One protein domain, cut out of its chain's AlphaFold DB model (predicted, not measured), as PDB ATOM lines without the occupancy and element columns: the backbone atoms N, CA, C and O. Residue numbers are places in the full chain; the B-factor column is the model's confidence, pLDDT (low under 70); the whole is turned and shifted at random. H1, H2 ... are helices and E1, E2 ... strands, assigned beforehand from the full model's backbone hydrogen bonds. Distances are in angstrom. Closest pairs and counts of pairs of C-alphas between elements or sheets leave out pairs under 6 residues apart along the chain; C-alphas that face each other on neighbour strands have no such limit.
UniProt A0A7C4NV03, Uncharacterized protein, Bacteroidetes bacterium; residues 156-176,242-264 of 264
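What this domain is: This is residues 156 to 176 and 242 to 264 of the 264 residues of an uncharacterized protein of Bacteroidetes bacterium (UniProt A0A7C4NV03). A long hairpin of two strands, E1 and E2, makes the length of the domain, and a second stretch of chain with three short helices arches over it. H1 stands over E2 at one end of the arch and H3 is near the end of E1 at the other, while H2 lies between them, away from both strands; the contacts between helices and hairpin are few. The printed part has 44 residues with two named strands and three named helices, in the order E1, E2, H1, H2, H3, and the sheet, in the order E1 - E2, is antiparallel. The class is mixed, helices and strands, and the whole is compact, with a radius of gyration of the C-alphas of 10.5 A, and elongated, with spans of 30 by 15 by 15 A.

How they stand to each other: E1, residues 156 to 162, and E2, residues 168 to 176, are antiparallel neighbours and form a hairpin, with 167 degrees between their N-to-C directions. Across the pair N 157 and O 174 are within hydrogen-bond range at 2.8 A, and so are N 169 and O 161 at 2.9 A. H1, residues 243 to 247, has 5 pairs of C-alphas within 8 A of E2, the closest being those of Val 173 and Val 243, 6.3 A apart. H3, residues 260 to 263, has one such pair with E1, the C-alphas of Arg 162 and Glu 261 at 7.6 A. H2, residues 253 to 257, is close to H3 but not clearly touching it; their closest C-alphas, those of Ile 255 and Glu 261, are 7.5 A apart. H2 is apart from E1, E2 and H1. In H1 and H2 every O i to N i+4 pair is within hydrogen-bond range; H3, with 4 residues, is too short for such a pair.

Where its parts are: E2, 9 residues, is the longest strand and measures 23.9 A from first to last C-alpha; E1, 7 residues, measures 19.3 A. E1 begins at C-alpha 156 (8.633, 3.342, 6.656), and E2 ends at C-alpha 176 (4.684, -0.794, 7.759). H1 spans 6.0 A, H2 5.8 A and H3 5.7 A, and H3 ends at C-alpha 263 (24.329, 9.169, 12.751).

The domain as a whole: The two C-alphas farthest apart are those of Asp 165 and Lys 176, at 32.1 A. Residues 177 to 241 are not printed, and C-alphas 176 and 242 are 12.1 A apart across this cut, which falls in the link from E2 to H1. The links E1 to E2, H1 to H2 and H2 to H3 are tight. The mean pLDDT of the printed part is 72.0; residues 242 to 256 and residue 264, the chain's last residue, are under 70.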
ATOM      1  N   ALA A 156       7.582   4.073   7.354       82.62
ATOM      2  CA  ALA A 156       8.633   3.342   6.656       82.62
ATOM      3  C   ALA A 156       9.858   3.159   7.556       82.62
ATOM      4  O   ALA A 156      10.345   4.107   8.170       82.62
ATOM      5  N   ALA A 157      10.385   1.938   7.608       84.69
ATOM      6  CA  ALA A 157      11.703   1.662   8.160       84.69
ATOM      7  C   ALA A 157      12.729   1.706   7.027       84.69
ATOM      8  O   ALA A 157      12.616   0.962   6.053       84.69
ATOM      9  N   VAL A 158      13.730   2.571   7.162       82.25
ATOM     10  CA  VAL A 158      14.783   2.755   6.162       82.25
ATOM     11  C   VAL A 158      16.110   2.276   6.733       82.25
ATOM     12  O   VAL A 158      16.511   2.699   7.814       82.25
ATOM     13  N   MET A 159      16.795   1.402   6.001       85.19
ATOM     14  CA  MET A 159      18.136   0.927   6.328       85.19
ATOM     15  C   MET A 159      19.113   1.423   5.273       85.19
ATOM     16  O   MET A 159      18.929   1.176   4.081       85.19
ATOM     17  N   PHE A 160      20.168   2.094   5.712       84.62
ATOM     18  CA  PHE A 160      21.206   2.636   4.849       84.62
ATOM     19  C   PHE A 160      22.591   2.432   5.469       84.62
ATOM     20  O   PHE A 160      22.715   2.075   6.638       84.62
ATOM     21  N   CYS A 161      23.632   2.645   4.671       85.12
ATOM     22  CA  CYS A 161      25.024   2.562   5.083       85.12
ATOM     23  C   CYS A 161      25.832   3.701   4.457       85.12
ATOM     24  O   CYS A 161      25.670   4.019   3.276       85.12
ATOM     25  N   ARG A 162      26.735   4.280   5.251       83.25
ATOM     26  CA  ARG A 162      27.791   5.181   4.794       83.25
ATOM     27  C   ARG A 162      29.132   4.459   4.903       83.25
ATOM     28  O   ARG A 162      29.491   3.959   5.964       83.25
ATOM     29  N   TYR A 163      29.866   4.397   3.801       84.19
ATOM     30  CA  TYR A 163      31.181   3.776   3.735       84.19
ATOM     31  C   TYR A 163      32.280   4.756   4.187       84.19
ATOM     32  O   TYR A 163      32.102   5.971   4.063       84.19
ATOM     33  N   PRO A 164      33.449   4.260   4.642       83.81
ATOM     34  CA  PRO A 164      34.570   5.111   5.063       83.81
ATOM     35  C   PRO A 164      35.102   6.052   3.973       83.81
ATOM     36  O   PRO A 164      35.676   7.091   4.277       83.81
ATOM     37  N   ASP A 165      34.909   5.696   2.704       87.62
ATOM     38  CA  ASP A 165      35.273   6.512   1.540       87.62
ATOM     39  C   ASP A 165      34.214   7.578   1.192       87.62
ATOM     40  O   ASP A 165      34.308   8.243   0.163       87.62
ATOM     41  N   GLY A 166      33.196   7.743   2.041       79.00
ATOM     42  CA  GLY A 166      32.114   8.704   1.863       79.00
ATOM     43  C   GLY A 166      31.008   8.233   0.923       79.00
ATOM     44  O   GLY A 166      30.024   8.957   0.757       79.00
ATOM     45  N   ARG A 167      31.111   7.034   0.329       83.44
ATOM     46  CA  ARG A 167      30.004   6.477  -0.456       83.44
ATOM     47  C   ARG A 167      28.807   6.191   0.437       83.44
ATOM     48  O   ARG A 167      28.938   5.841   1.606       83.44
ATOM     49  N   PHE A 168      27.632   6.281  -0.159       79.12
ATOM     50  CA  PHE A 168      26.363   6.063   0.508       79.12
ATOM     51  C   PHE A 168      25.581   4.970  -0.221       79.12
ATOM     52  O   PHE A 168      25.578   4.935  -1.452       79.12
ATOM     53  N   ALA A 169      24.917   4.087   0.524       79.06
ATOM     54  CA  ALA A 169      24.044   3.063  -0.032       79.06
ATOM     55  C   ALA A 169      22.766   2.918   0.793       79.06
ATOM     56  O   ALA A 169      22.803   2.668   1.996       79.06
ATOM     57  N   LEU A 170      21.627   3.011   0.114       78.19
ATOM     58  CA  LEU A 170      20.334   2.614   0.649       78.19
ATOM     59  C   LEU A 170      20.216   1.091   0.525       78.19
ATOM     60  O   LEU A 170      20.319   0.556  -0.574       78.19
ATOM     61  N   LEU A 171      20.063   0.389   1.647       81.81
ATOM     62  CA  LEU A 171      20.066  -1.076   1.683       81.81
ATOM     63  C   LEU A 171      18.655  -1.653   1.586       81.81
ATOM     64  O   LEU A 171      18.443  -2.649   0.900       81.81
ATOM     65  N   SER A 172      17.691  -1.043   2.277       78.69
ATOM     66  CA  SER A 172      16.293  -1.467   2.213       78.69
ATOM     67  C   SER A 172      15.344  -0.380   2.695       78.69
ATOM     68  O   SER A 172      15.668   0.372   3.614       78.69
ATOM     69  N   VAL A 173      14.126  -0.389   2.164       78.69
ATOM     70  CA  VAL A 173      12.975   0.307   2.742       78.69
ATOM     71  C   VAL A 173      11.919  -0.747   3.056       78.69
ATOM     72  O   VAL A 173      11.740  -1.699   2.304       78.69
ATOM     73  N   CYS A 174      11.249  -0.617   4.191       79.12
ATOM     74  CA  CYS A 174      10.165  -1.493   4.599       79.12
ATOM     75  C   CYS A 174       8.983  -0.632   5.024       79.12
ATOM     76  O   CYS A 174       9.028   0.001   6.079       79.12
ATOM     77  N   LEU A 175       7.924  -0.633   4.221       79.69
ATOM     78  CA  LEU A 175       6.663  -0.001   4.593       79.69
ATOM     79  C   LEU A 175       5.983  -0.843   5.671       79.69
ATOM     80  O   LEU A 175       5.940  -2.070   5.565       79.69
ATOM     81  N   LYS A 176       5.501  -0.186   6.719       74.62
ATOM     82  CA  LYS A 176       4.684  -0.794   7.759       74.62
ATOM     83  C   LYS A 176       3.240  -0.427   7.489       74.62
ATOM     84  O   LYS A 176       2.827   0.711   7.684       74.62
ATOM     85  N   GLU A 242       7.423  -3.839  -3.342       55.00
ATOM     86  CA  GLU A 242       6.955  -2.572  -3.949       55.00
ATOM     87  C   GLU A 242       8.011  -1.451  -3.882       55.00
ATOM     88  O   GLU A 242       7.900  -0.399  -4.511       55.00
ATOM     89  N   VAL A 243       9.082  -1.702  -3.135       54.88
ATOM     90  CA  VAL A 243      10.155  -0.758  -2.819       54.88
ATOM     91  C   VAL A 243      11.069  -0.413  -4.008       54.88
ATOM     92  O   VAL A 243      11.454   0.753  -4.088       54.88
ATOM     93  N   PRO A 244      11.391  -1.303  -4.973       54.59
ATOM     94  CA  PRO A 244      12.322  -0.984  -6.062       54.59
ATOM     95  C   PRO A 244      11.975   0.276  -6.874       54.59
ATOM     96  O   PRO A 244      12.880   1.021  -7.226       54.59
ATOM     97  N   GLY A 245      10.688   0.573  -7.106       54.34
ATOM     98  CA  GLY A 245      10.269   1.800  -7.806       54.34
ATOM     99  C   GLY A 245      10.326   3.074  -6.947       54.34
ATOM    100  O   GLY A 245      10.505   4.171  -7.470       54.34
ATOM    101  N   MET A 246      10.206   2.944  -5.621       53.34
ATOM    102  CA  MET A 246      10.338   4.064  -4.679       53.34
ATOM    103  C   MET A 246      11.805   4.406  -4.382       53.34
ATOM    104  O   MET A 246      12.126   5.578  -4.201       53.34
ATOM    105  N   LEU A 247      12.704   3.414  -4.364       54.56
ATOM    106  CA  LEU A 247      14.128   3.609  -4.045       54.56
ATOM    107  C   LEU A 247      14.839   4.566  -5.012       54.56
ATOM    108  O   LEU A 247      15.636   5.388  -4.561       54.56
ATOM    109  N   ASP A 248      14.517   4.502  -6.305       53.66
ATOM    110  CA  ASP A 248      15.133   5.362  -7.324       53.66
ATOM    111  C   ASP A 248      14.687   6.834  -7.201       53.66
ATOM    112  O   ASP A 248      15.428   7.738  -7.579       53.66
ATOM    113  N   SER A 249      13.510   7.100  -6.619       51.94
ATOM    114  CA  SER A 249      12.986   8.466  -6.414       51.94
ATOM    115  C   SER A 249      13.336   9.072  -5.050       51.94
ATOM    116  O   SER A 249      13.416  10.290  -4.927       51.94
ATOM    117  N   TRP A 250      13.595   8.243  -4.034       57.34
ATOM    118  CA  TRP A 250      13.986   8.653  -2.673       57.34
ATOM    119  C   TRP A 250      15.506   8.836  -2.495       57.34
ATOM    120  O   TRP A 250      15.994   9.023  -1.376       57.34
ATOM    121  N   MET A 251      16.271   8.728  -3.586       62.53
ATOM    122  CA  MET A 251      17.734   8.774  -3.593       62.53
ATOM    123  C   MET A 251      18.307   9.946  -2.787       62.53
ATOM    124  O   MET A 251      17.780  11.048  -2.846       62.53
ATOM    125  N   THR A 252      19.438   9.676  -2.109       58.16
ATOM    126  CA  THR A 252      20.474  10.545  -1.487       58.16
ATOM    127  C   THR A 252      20.052  11.904  -0.916       58.16
ATOM    128  O   THR A 252      20.352  12.202   0.235       58.16
ATOM    129  N   GLU A 253      19.394  12.742  -1.704       61.19
ATOM    130  CA  GLU A 253      18.909  14.068  -1.352       61.19
ATOM    131  C   GLU A 253      17.880  14.032  -0.219       61.19
ATOM    132  O   GLU A 253      17.999  14.828   0.705       61.19
ATOM    133  N   THR A 254      16.967  13.052  -0.181       67.88
ATOM    134  CA  THR A 254      16.056  12.878   0.967       67.88
ATOM    135  C   THR A 254      16.826  12.554   2.244       67.88
ATOM    136  O   THR A 254      16.551  13.124   3.289       67.88
ATOM    137  N   ILE A 255      17.839  11.690   2.185       64.75
ATOM    138  CA  ILE A 255      18.609  11.279   3.370       64.75
ATOM    139  C   ILE A 255      19.543  12.397   3.850       64.75
ATOM    140  O   ILE A 255      19.658  12.619   5.058       64.75
ATOM    141  N   ARG A 256      20.136  13.160   2.921       67.75
ATOM    142  CA  ARG A 256      20.861  14.405   3.227       67.75
ATOM    143  C   ARG A 256      19.943  15.456   3.833       67.75
ATOM    144  O   ARG A 256      20.296  16.052   4.843       67.75
ATOM    145  N   HIS A 257      18.755  15.645   3.265       73.81
ATOM    146  CA  HIS A 257      17.736  16.546   3.799       73.81
ATOM    147  C   HIS A 257      17.275  16.113   5.198       73.81
ATOM    148  O   HIS A 257      17.030  16.957   6.061       73.81
ATOM    149  N   LEU A 258      17.206  14.799   5.441       76.06
ATOM    150  CA  LEU A 258      16.919  14.224   6.752       76.06
ATOM    151  C   LEU A 258      18.093  14.339   7.742       76.06
ATOM    152  O   LEU A 258      17.921  14.053   8.922       76.06
ATOM    153  N   GLY A 259      19.281  14.748   7.282       74.00
ATOM    154  CA  GLY A 259      20.490  14.864   8.098       74.00
ATOM    155  C   GLY A 259      20.947  13.547   8.723       74.00
ATOM    156  O   GLY A 259      21.661  13.556   9.721       74.00
ATOM    157  N   LEU A 260      20.547  12.410   8.147       74.25
ATOM    158  CA  LEU A 260      20.837  11.084   8.702       74.25
ATOM    159  C   LEU A 260      22.330  10.726   8.641       74.25
ATOM    160  O   LEU A 260      22.770   9.823   9.344       74.25
ATOM    161  N   GLU A 261      23.124  11.465   7.859       71.12
ATOM    162  CA  GLU A 261      24.588  11.364   7.849       71.12
ATOM    163  C   GLU A 261      25.219  11.686   9.212       71.12
ATOM    164  O   GLU A 261      26.323  11.222   9.475       71.12
ATOM    165  N   ALA A 262      24.530  12.435  10.084       71.12
ATOM    166  CA  ALA A 262      25.000  12.743  11.436       71.12
ATOM    167  C   ALA A 262      25.019  11.519  12.374       71.12
ATOM    168  O   ALA A 262      25.607  11.582  13.453       71.12
ATOM    169  N   LEU A 263      24.371  10.415  11.982       71.69
ATOM    170  CA  LEU A 263      24.329   9.169  12.751       71.69
ATOM    171  C   LEU A 263      25.504   8.220  12.441       71.69
ATOM    172  O   LEU A 263      25.693   7.252  13.182       71.69
ATOM    173  N   CYS A 264      26.263   8.480  11.368       68.12
ATOM    174  CA  CYS A 264      27.342   7.626  10.855       68.12
ATOM    175  C   CYS A 264      28.725   8.265  11.002       68.12
ATOM    176  O   CYS A 264      28.900   9.414  10.534       68.12
TER     177      CYS A 264